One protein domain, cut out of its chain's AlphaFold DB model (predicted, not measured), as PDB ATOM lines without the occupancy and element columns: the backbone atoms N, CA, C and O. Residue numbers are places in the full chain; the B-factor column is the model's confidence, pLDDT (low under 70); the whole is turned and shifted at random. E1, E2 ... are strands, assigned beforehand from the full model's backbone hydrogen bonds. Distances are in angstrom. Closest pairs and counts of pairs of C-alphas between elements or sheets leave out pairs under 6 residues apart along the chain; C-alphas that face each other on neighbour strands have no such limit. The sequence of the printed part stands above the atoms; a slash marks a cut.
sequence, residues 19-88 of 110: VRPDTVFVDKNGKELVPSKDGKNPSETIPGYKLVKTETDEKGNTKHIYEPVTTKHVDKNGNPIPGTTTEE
ATOM      1  N   VAL A  19     -31.300   4.948 -55.691       70.94
ATOM      2  CA  VAL A  19     -32.213   5.967 -55.170       70.94
ATOM      3  C   VAL A  19     -31.511   7.307 -55.339       70.94
ATOM      4  O   VAL A  19     -30.475   7.551 -54.723       70.94
ATOM      5  N   ARG A  20     -32.031   8.136 -56.244       78.81
ATOM      6  CA  ARG A  20     -31.563   9.507 -56.435       78.81
ATOM      7  C   ARG A  20     -32.402  10.385 -55.513       78.81
ATOM      8  O   ARG A  20     -33.612  10.428 -55.714       78.81
ATOM      9  N   PRO A  21     -31.813  10.970 -54.461       86.88
ATOM     10  CA  PRO A  21     -32.550  11.882 -53.608       86.88
ATOM     11  C   PRO A  21     -32.838  13.169 -54.376       86.88
ATOM     12  O   PRO A  21     -31.969  13.617 -55.113       86.88
ATOM     13  N   ASP A  22     -33.991  13.782 -54.145       89.50
ATOM     14  CA  ASP A  22     -34.353  15.085 -54.708       89.50
ATOM     15  C   ASP A  22     -34.444  16.136 -53.607       89.50
ATOM     16  O   ASP A  22     -34.854  15.839 -52.484       89.50
ATOM     17  N   THR A  23     -34.100  17.382 -53.920       94.56
ATOM     18  CA  THR A  23     -34.273  18.518 -53.013       94.56
ATOM     19  C   THR A  23     -35.362  19.451 -53.516       94.56
ATOM     20  O   THR A  23     -35.297  19.939 -54.641       94.56
ATOM     21  N   VAL A  24     -36.348  19.736 -52.668       95.38
ATOM     22  CA  VAL A  24     -37.462  20.644 -52.965       95.38
ATOM     23  C   VAL A  24     -37.463  21.840 -52.016       95.38
ATOM     24  O   VAL A  24     -37.082  21.736 -50.846       95.38
ATOM     25  N   PHE A  25     -37.930  22.980 -52.519       95.44
ATOM     26  CA  PHE A  25     -37.961  24.250 -51.801       95.44
ATOM     27  C   PHE A  25     -39.390  24.778 -51.798       95.44
ATOM     28  O   PHE A  25     -39.872  25.314 -52.795       95.44
ATOM     29  N   VAL A  26     -40.076  24.599 -50.676       95.12
ATOM     30  CA  VAL A  26     -41.507  24.881 -50.552       95.12
ATOM     31  C   VAL A  26     -41.768  25.887 -49.444       95.12
ATOM     32  O   VAL A  26     -40.996  25.992 -48.493       95.12
ATOM     33  N   ASP A  27     -42.863  26.631 -49.531       92.88
ATOM     34  CA  ASP A  27     -43.343  27.412 -48.396       92.88
ATOM     35  C   ASP A  27     -44.096  26.541 -47.368       92.88
ATOM     36  O   ASP A  27     -44.310  25.339 -47.554       92.88
ATOM     37  N   LYS A  28     -44.532  27.155 -46.262       89.12
ATOM     38  CA  LYS A  28     -45.370  26.514 -45.231       89.12
ATOM     39  C   LYS A  28     -46.713  25.974 -45.746       89.12
ATOM     40  O   LYS A  28     -47.342  25.174 -45.061       89.12
ATOM     41  N   ASN A  29     -47.161  26.426 -46.913       88.50
ATOM     42  CA  ASN A  29     -48.377  25.979 -47.582       88.50
ATOM     43  C   ASN A  29     -48.097  24.849 -48.593       88.50
ATOM     44  O   ASN A  29     -49.038  24.315 -49.173       88.50
ATOM     45  N   GLY A  30     -46.830  24.465 -48.791       88.69
ATOM     46  CA  GLY A  30     -46.410  23.454 -49.760       88.69
ATOM     47  C   GLY A  30     -46.247  23.981 -51.187       88.69
ATOM     48  O   GLY A  30     -46.043  23.185 -52.099       88.69
ATOM     49  N   LYS A  31     -46.326  25.298 -51.404       92.19
ATOM     50  CA  LYS A  31     -46.090  25.915 -52.712       92.19
ATOM     51  C   LYS A  31     -44.595  25.908 -53.012       92.19
ATOM     52  O   LYS A  31     -43.808  26.418 -52.216       92.19
ATOM     53  N   GLU A  32     -44.204  25.389 -54.171       93.38
ATOM     54  CA  GLU A  32     -42.818  25.472 -54.637       93.38
ATOM     55  C   GLU A  32     -42.408  26.931 -54.883       93.38
ATOM     56  O   GLU A  32     -43.097  27.692 -55.568       93.38
ATOM     57  N   LEU A  33     -41.288  27.327 -54.279       91.31
ATOM     58  CA  LEU A  33     -40.730  28.676 -54.373       91.31
ATOM     59  C   LEU A  33     -39.641  28.768 -55.435       91.31
ATOM     60  O   LEU A  33     -39.535  29.778 -56.129       91.31
ATOM     61  N   VAL A  34     -38.838  27.713 -55.554       91.81
ATOM     62  CA  VAL A  34     -37.819  27.553 -56.590       91.81
ATOM     63  C   VAL A  34     -37.873  26.122 -57.133       91.81
ATOM     64  O   VAL A  34     -38.356  25.232 -56.424       91.81
ATOM     65  N   PRO A  35     -37.395  25.884 -58.368       94.00
ATOM     66  CA  PRO A  35     -37.368  24.549 -58.954       94.00
ATOM     67  C   PRO A  35     -36.636  23.542 -58.067       94.00
ATOM     68  O   PRO A  35     -35.614  23.865 -57.452       94.00
ATOM     69  N   SER A  36     -37.144  22.312 -58.038       91.81
ATOM     70  CA  SER A  36     -36.471  21.199 -57.381       91.81
ATOM     71  C   SER A  36     -35.121  20.898 -58.039       91.81
ATOM     72  O   SER A  36     -34.874  21.203 -59.209       91.81
ATOM     73  N   LYS A  37     -34.210  20.337 -57.250       90.81
ATOM     74  CA  LYS A  37     -32.836  20.035 -57.650       90.81
ATOM     75  C   LYS A  37     -32.566  18.560 -57.415       90.81
ATOM     76  O   LYS A  37     -32.817  18.071 -56.313       90.81
ATOM     77  N   ASP A  38     -31.991  17.888 -58.403       88.56
ATOM     78  CA  ASP A  38     -31.489  16.529 -58.223       88.56
ATOM     79  C   ASP A  38     -30.395  16.496 -57.146       88.56
ATOM     80  O   ASP A  38     -29.536  17.381 -57.051       88.56
ATOM     81  N   GLY A  39     -30.397  15.442 -56.345       85.62
ATOM     82  CA  GLY A  39     -29.452  15.238 -55.258       85.62
ATOM     83  C   GLY A  39     -29.865  15.907 -53.948       85.62
ATOM     84  O   GLY A  39     -30.928  16.515 -53.810       85.62
ATOM     85  N   LYS A  40     -28.974  15.797 -52.958       86.69
ATOM     86  CA  LYS A  40     -29.097  16.484 -51.671       86.69
ATOM     87  C   LYS A  40     -28.411  17.843 -51.758       86.69
ATOM     88  O   LYS A  40     -27.185  17.911 -51.805       86.69
ATOM     89  N   ASN A  41     -29.206  18.904 -51.782       88.94
ATOM     90  CA  ASN A  41     -28.742  20.280 -51.886       88.94
ATOM     91  C   ASN A  41     -28.965  21.015 -50.553       88.94
ATOM     92  O   ASN A  41     -29.862  20.644 -49.794       88.94
ATOM     93  N   PRO A  42     -28.132  22.013 -50.218       91.56
ATOM     94  CA  PRO A  42     -28.347  22.849 -49.043       91.56
ATOM     95  C   PRO A  42     -29.529  23.808 -49.249       91.56
ATOM     96  O   PRO A  42     -29.960  24.065 -50.371       91.56
ATOM     97  N   SER A  43     -30.012  24.399 -48.154       91.19
ATOM     98  CA  SER A  43     -31.017  25.461 -48.224       91.19
ATOM     99  C   SER A  43     -30.478  26.688 -48.960       91.19
ATOM    100  O   SER A  43     -29.339  27.096 -48.726       91.19
ATOM    101  N   GLU A  44     -31.324  27.331 -49.755       90.94
ATOM    102  CA  GLU A  44     -31.000  28.537 -50.509       90.94
ATOM    103  C   GLU A  44     -31.618  29.771 -49.837       90.94
ATOM    104  O   GLU A  44     -32.640  29.695 -49.150       90.94
ATOM    105  N   THR A  45     -30.998  30.937 -50.020       89.19
ATOM    106  CA  THR A  45     -31.577  32.198 -49.538       89.19
ATOM    107  C   THR A  45     -32.564  32.713 -50.575       89.19
ATOM    108  O   THR A  45     -32.166  33.273 -51.592       89.19
ATOM    109  N   ILE A  46     -33.852  32.523 -50.308       87.50
ATOM    110  CA  ILE A  46     -34.930  32.960 -51.195       87.50
ATOM    111  C   ILE A  46     -35.353  34.383 -50.788       87.50
ATOM    112  O   ILE A  46     -35.763  34.588 -49.642       87.50
ATOM    113  N   PRO A  47     -35.273  35.387 -51.684       84.50
ATOM    114  CA  PRO A  47     -35.727  36.742 -51.385       84.50
ATOM    115  C   PRO A  47     -37.185  36.748 -50.924       84.50
ATOM    116  O   PRO A  47     -38.044  36.153 -51.562       84.50
ATOM    117  N   GLY A  48     -37.473  37.418 -49.808       84.06
ATOM    118  CA  GLY A  48     -38.830  37.441 -49.256       84.06
ATOM    119  C   GLY A  48     -39.153  36.290 -48.305       84.06
ATOM    120  O   GLY A  48     -40.185  36.339 -47.649       84.06
ATOM    121  N   TYR A  49     -38.274  35.298 -48.167       88.81
ATOM    122  CA  TYR A  49     -38.524  34.088 -47.394       88.81
ATOM    123  C   TYR A  49     -37.363  33.770 -46.449       88.81
ATOM    124  O   TYR A  49     -36.205  34.101 -46.694       88.81
ATOM    125  N   LYS A  50     -37.669  33.111 -45.332       87.69
ATOM    126  CA  LYS A  50     -36.678  32.592 -44.380       87.69
ATOM    127  C   LYS A  50     -36.832  31.082 -44.261       87.69
ATOM    128  O   LYS A  50     -37.956  30.586 -44.219       87.69
ATOM    129  N   LEU A  51     -35.719  30.356 -44.169       91.19
ATOM    130  CA  LEU A  51     -35.756  28.926 -43.875       91.19
ATOM    131  C   LEU A  51     -36.291  28.718 -42.455       91.19
ATOM    132  O   LEU A  51     -35.744  29.266 -41.492       91.19
ATOM    133  N   VAL A  52     -37.350  27.922 -42.340       91.06
ATOM    134  CA  VAL A  52     -37.955  27.550 -41.056       91.06
ATOM    135  C   VAL A  52     -37.541  26.147 -40.664       91.06
ATOM    136  O   VAL A  52     -37.130  25.924 -39.528       91.06
ATOM    137  N   LYS A  53     -37.626  25.203 -41.604       91.81
ATOM    138  CA  LYS A  53     -37.376  23.791 -41.328       91.81
ATOM    139  C   LYS A  53     -36.743  23.109 -42.531       91.81
ATOM    140  O   LYS A  53     -36.989  23.483 -43.672       91.81
ATOM    141  N   THR A  54     -35.932  22.097 -42.259       93.75
ATOM    142  CA  THR A  54     -35.440  21.160 -43.269       93.75
ATOM    143  C   THR A  54     -35.845  19.759 -42.849       93.75
ATOM    144  O   THR A  54     -35.611  19.367 -41.709       93.75
ATOM    145  N   GLU A  55     -36.458  19.024 -43.762       93.06
ATOM    146  CA  GLU A  55     -36.863  17.636 -43.580       93.06
ATOM    147  C   GLU A  55     -36.078  16.759 -44.555       93.06
ATOM    148  O   GLU A  55     -35.708  17.194 -45.645       93.06
ATOM    149  N   THR A  56     -35.765  15.531 -44.151       91.25
ATOM    150  CA  THR A  56     -35.187  14.523 -45.040       91.25
ATOM    151  C   THR A  56     -36.000  13.245 -44.895       91.25
ATOM    152  O   THR A  56     -36.164  12.759 -43.778       91.25
ATOM    153  N   ASP A  57     -36.483  12.710 -46.010       88.25
ATOM    154  CA  ASP A  57     -37.282  11.486 -46.048       88.25
ATOM    155  C   ASP A  57     -36.387  10.234 -46.042       88.25
ATOM    156  O   ASP A  57     -35.198  10.296 -46.361       88.25
ATOM    157  N   GLU A  58     -36.966   9.058 -45.779       86.25
ATOM    158  CA  GLU A  58     -36.260   7.759 -45.797       86.25
ATOM    159  C   GLU A  58     -35.608   7.433 -47.153       86.25
ATOM    160  O   GLU A  58     -34.637   6.684 -47.232       86.25
ATOM    161  N   LYS A  59     -36.120   8.032 -48.237       82.69
ATOM    162  CA  LYS A  59     -35.558   7.932 -49.594       82.69
ATOM    163  C   LYS A  59     -34.350   8.855 -49.818       82.69
ATOM    164  O   LYS A  59     -33.770   8.849 -50.896       82.69
ATOM    165  N   GLY A  60     -33.985   9.671 -48.831       84.50
ATOM    166  CA  GLY A  60     -32.923  10.673 -48.918       84.50
ATOM    167  C   GLY A  60     -33.362  12.015 -49.514       84.50
ATOM    168  O   GLY A  60     -32.555  12.948 -49.529       84.50
ATOM    169  N   ASN A  61     -34.615  12.133 -49.964       90.12
ATOM    170  CA  ASN A  61     -35.183  13.389 -50.459       90.12
ATOM    171  C   ASN A  61     -35.139  14.453 -49.367       90.12
ATOM    172  O   ASN A  61     -35.403  14.155 -48.207       90.12
ATOM    173  N   THR A  62     -34.813  15.685 -49.730       93.81
ATOM    174  CA  THR A  62     -34.704  16.816 -48.809       93.81
ATOM    175  C   THR A  62     -35.782  17.844 -49.124       93.81
ATOM    176  O   THR A  62     -35.964  18.244 -50.267       93.81
ATOM    177  N   LYS A  63     -36.504  18.305 -48.108       95.00
ATOM    178  CA  LYS A  63     -37.526  19.342 -48.235       95.00
ATOM    179  C   LYS A  63     -37.157  20.525 -47.358       95.00
ATOM    180  O   LYS A  63     -37.132  20.415 -46.134       95.00
ATOM    181  N   HIS A  64     -36.890  21.663 -47.981       95.94
ATOM    182  CA  HIS A  64     -36.685  22.926 -47.286       95.94
ATOM    183  C   HIS A  64     -38.002  23.694 -47.227       95.94
ATOM    184  O   HIS A  64     -38.569  24.035 -48.264       95.94
ATOM    185  N   ILE A  65     -38.474  23.951 -46.010       95.12
ATOM    186  CA  ILE A  65     -39.723  24.653 -45.727       95.12
ATOM    187  C   ILE A  65     -39.387  26.087 -45.332       95.12
ATOM    188  O   ILE A  65     -38.685  26.334 -44.343       95.12
ATOM    189  N   TYR A  66     -39.919  27.031 -46.097       93.25
ATOM    190  CA  TYR A  66     -39.709  28.456 -45.916       93.25
ATOM    191  C   TYR A  66     -40.979  29.158 -45.435       93.25
ATOM    192  O   TYR A  66     -42.104  28.760 -45.732       93.25
ATOM    193  N   GLU A  67     -40.802  30.257 -44.713       89.94
ATOM    194  CA  GLU A  67     -41.893  31.151 -44.338       89.94
ATOM    195  C   GLU A  67     -41.655  32.537 -44.940       89.94
ATOM    196  O   GLU A  67     -40.518  33.020 -44.892       89.94
ATOM    197  N   PRO A  68     -42.697  33.191 -45.492       86.25
ATOM    198  CA  PRO A  68     -42.577  34.557 -45.972       86.25
ATOM    199  C   PRO A  68     -42.181  35.485 -44.825       86.25
ATOM    200  O   PRO A  68     -42.816  35.545 -43.769       86.25
ATOM    201  N   VAL A  69     -41.104  36.224 -45.040       83.75
ATOM    202  CA  VAL A  69     -40.709  37.327 -44.180       83.75
ATOM    203  C   VAL A  69     -41.648  38.477 -44.491       83.75
ATOM    204  O   VAL A  69     -41.827  38.835 -45.648       83.75
ATOM    205  N   THR A  70     -42.248  39.065 -43.463       81.94
ATOM    206  CA  THR A  70     -43.062  40.268 -43.624       81.94
ATOM    207  C   THR A  70     -42.541  41.358 -42.709       81.94
ATOM    208  O   THR A  70     -42.224  41.112 -41.544       81.94
ATOM    209  N   THR A  71     -42.435  42.567 -43.246       79.19
ATOM    210  CA  THR A  71     -42.088  43.761 -42.481       79.19
ATOM    211  C   THR A  71     -43.376  44.521 -42.190       79.19
ATOM    212  O   THR A  71     -44.093  44.926 -43.107       79.19
ATOM    213  N   LYS A  72     -43.689  44.687 -40.902       80.06
ATOM    214  CA  LYS A  72     -44.837  45.463 -40.425       80.06
ATOM    215  C   LYS A  72     -44.336  46.691 -39.680       80.06
ATOM    216  O   LYS A  72     -43.432  46.583 -38.855       80.06
ATOM    217  N   HIS A  73     -44.946  47.835 -39.958       82.75
ATOM    218  CA  HIS A  73     -44.651  49.082 -39.268       82.75
ATOM    219  C   HIS A  73     -45.705  49.283 -38.183       82.75
ATOM    220  O   HIS A  73     -46.885  49.486 -38.475       82.75
ATOM    221  N   VAL A  74     -45.278  49.164 -36.929       84.12
ATOM    222  CA  VAL A  74     -46.138  49.333 -35.756       84.12
ATOM    223  C   VAL A  74     -45.669  50.517 -34.922       84.12
ATOM    224  O   VAL A  74     -44.490  50.875 -34.941       84.12
ATOM    225  N   ASP A  75     -46.599  51.147 -34.214       84.06
ATOM    226  CA  ASP A  75     -46.299  52.184 -33.239       84.06
ATOM    227  C   ASP A  75     -45.683  51.583 -31.959       84.06
ATOM    228  O   ASP A  75     -45.556  50.367 -31.795       84.06
ATOM    229  N   LYS A  76     -45.307  52.452 -31.015       81.94
ATOM    230  CA  LYS A  76     -44.753  52.049 -29.709       81.94
ATOM    231  C   LYS A  76     -45.687  51.158 -28.873       81.94
ATOM    232  O   LYS A  76     -45.215  50.495 -27.957       81.94
ATOM    233  N   ASN A  77     -46.985  51.162 -29.169       82.94
ATOM    234  CA  ASN A  77     -48.002  50.372 -28.485       82.94
ATOM    235  C   ASN A  77     -48.276  49.041 -29.217       82.94
ATOM    236  O   ASN A  77     -49.090  48.250 -28.748       82.94
ATOM    237  N   GLY A  78     -47.609  48.780 -30.350       79.88
ATOM    238  CA  GLY A  78     -47.800  47.585 -31.172       79.88
ATOM    239  C   GLY A  78     -48.938  47.686 -32.192       79.88
ATOM    240  O   GLY A  78     -49.229  46.696 -32.862       79.88
ATOM    241  N   ASN A  79     -49.568  48.853 -32.353       84.31
ATOM    242  CA  ASN A  79     -50.634  49.040 -33.336       84.31
ATOM    243  C   ASN A  79     -50.053  49.305 -34.729       84.31
ATOM    244  O   ASN A  79     -49.079  50.050 -34.846       84.31
ATOM    245  N   PRO A  80     -50.644  48.759 -35.806       83.94
ATOM    246  CA  PRO A  80     -50.211  49.061 -37.167       83.94
ATOM    247  C   PRO A  80     -50.339  50.562 -37.457       83.94
ATOM    248  O   PRO A  80     -51.373  51.171 -37.189       83.94
ATOM    249  N   ILE A  81     -49.285  51.156 -38.018       83.56
ATOM    250  CA  ILE A  81     -49.270  52.583 -38.343       83.56
ATOM    251  C   ILE A  81     -50.171  52.824 -39.568       83.56
ATOM    252  O   ILE A  81     -49.934  52.221 -40.623       83.56
ATOM    253  N   PRO A  82     -51.190  53.699 -39.478       79.81
ATOM    254  CA  PRO A  82     -52.065  54.002 -40.605       79.81
ATOM    255  C   PRO A  82     -51.271  54.591 -41.779       79.81
ATOM    256  O   PRO A  82     -50.368  55.402 -41.593       79.81
ATOM    257  N   GLY A  83     -51.595  54.160 -43.001       77.75
ATOM    258  CA  GLY A  83     -50.859  54.546 -44.213       77.75
ATOM    259  C   GLY A  83     -49.604  53.712 -44.494       77.75
ATOM    260  O   GLY A  83     -48.923  53.962 -45.486       77.75
ATOM    261  N   THR A  84     -49.304  52.703 -43.668       76.25
ATOM    262  CA  THR A  84     -48.260  51.708 -43.958       76.25
ATOM    263  C   THR A  84     -48.874  50.378 -44.385       76.25
ATOM    264  O   THR A  84     -49.933  49.978 -43.901       76.25
ATOM    265  N   THR A  85     -48.213  49.677 -45.305       76.31
ATOM    266  CA  THR A  85     -48.603  48.331 -45.743       76.31
ATOM    267  C   THR A  85     -47.664  47.287 -45.151       76.31
ATOM    268  O   THR A  85     -46.509  47.576 -44.829       76.31
ATOM    269  N   THR A  86     -48.153  46.052 -45.011       77.50
ATOM    270  CA  THR A  86     -47.266  44.912 -44.747       77.50
ATOM    271  C   THR A  86     -46.496  44.622 -46.027       77.50
ATOM    272  O   THR A  86     -47.108  44.365 -47.060       77.50
ATOM    273  N   GLU A  87     -45.172  44.701 -45.973       75.69
ATOM    274  CA  GLU A  87     -44.321  44.435 -47.133       75.69
ATOM    275  C   GLU A  87     -43.704  43.044 -47.035       75.69
ATOM    276  O   GLU A  87     -43.253  42.636 -45.962       75.69
ATOM    277  N   GLU A  88     -43.662  42.322 -48.155       74.88
ATOM    278  CA  GLU A  88     -42.936  41.057 -48.245       74.88
ATOM    279  C   GLU A  88     -41.420  41.298 -48.253       74.88
ATOM    280  O   GLU A  88     -40.901  42.244 -48.858       74.88
TER     281      GLU A  88
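What this domain is: This is residues 19 to 88 of the 110 residues of the protein "T1SS secreted agglutinin RTX" of Streptococcus mitis (UniProt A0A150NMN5). A four-stranded, twisted sheet is made of two hairpins side by side, with the link of residues 39 to 48 crossing over one face from one edge strand, E2, to the other, E3. From the end of E4 a long arm, residues 69 to 88, runs out beyond the sheet and folds back on itself, and this arm makes much of the length. The printed part has 70 residues, with no named helix and four named strands, E1 E2 E3 E4 along the chain; the sheet is mixed, in the order E2 E1 E4 E3. The class is all strand, though the named strands hold 28 of the 70 residues. The whole is only just loose, close to extended, with a radius of gyration of the C-alphas of 16.3 A, and spans 54 by 19 by 18 A, a rod in outline.

How they stand to each other: The inner strands are E1, residues 22 to 27, and E4, residues 62 to 68. They are parallel neighbours at 17 degrees, and N 26 and O 64 are within hydrogen-bond range at 2.9 A. Edge strand E2, residues 32 to 38, forms a hairpin with E1, antiparallel at 172 degrees, with N 23 and O 37 at 2.8 A. The other edge strand, E3, residues 49 to 56, forms a hairpin with E4, antiparallel at 157 degrees, with N 55 and O 63 at 2.8 A. E3 bends by 57 degrees at residue 52. E2 and E3 are apart. The sheet is twisted, its C-alphas lying up to 4.2 A off their best plane. Beyond E4, residues 70 to 71 pair with residues 87 to 88, antiparallel.

Where its parts are: E3 is the longest strand by residues, with 8, and measures 20.0 A from first to last C-alpha. E4 measures 19.6 A, E1 16.5 A and E2 14.9 A. E1 begins at C-alpha 22, at (-34.353, 15.085, -54.708). E3 begins at C-alpha 49, at (-38.524, 34.088, -47.394). E4 ends at C-alpha 68, at (-42.577, 34.557, -45.972).

The domain as a whole: The two C-alphas farthest apart are those of Val 19 and Asn 77, at 54.2 A. The printed part has no cut. The links E1 to E2 and E3 to E4 are tight, and E2 to E3, with 10 residues between them, is short; no link is long. Residues 69 to 88 hold no named element, and their C-alphas lie 8 to 29 A from the mean of all C-alphas. The mean pLDDT of the printed part is 87.1, and no printed residue is under 70.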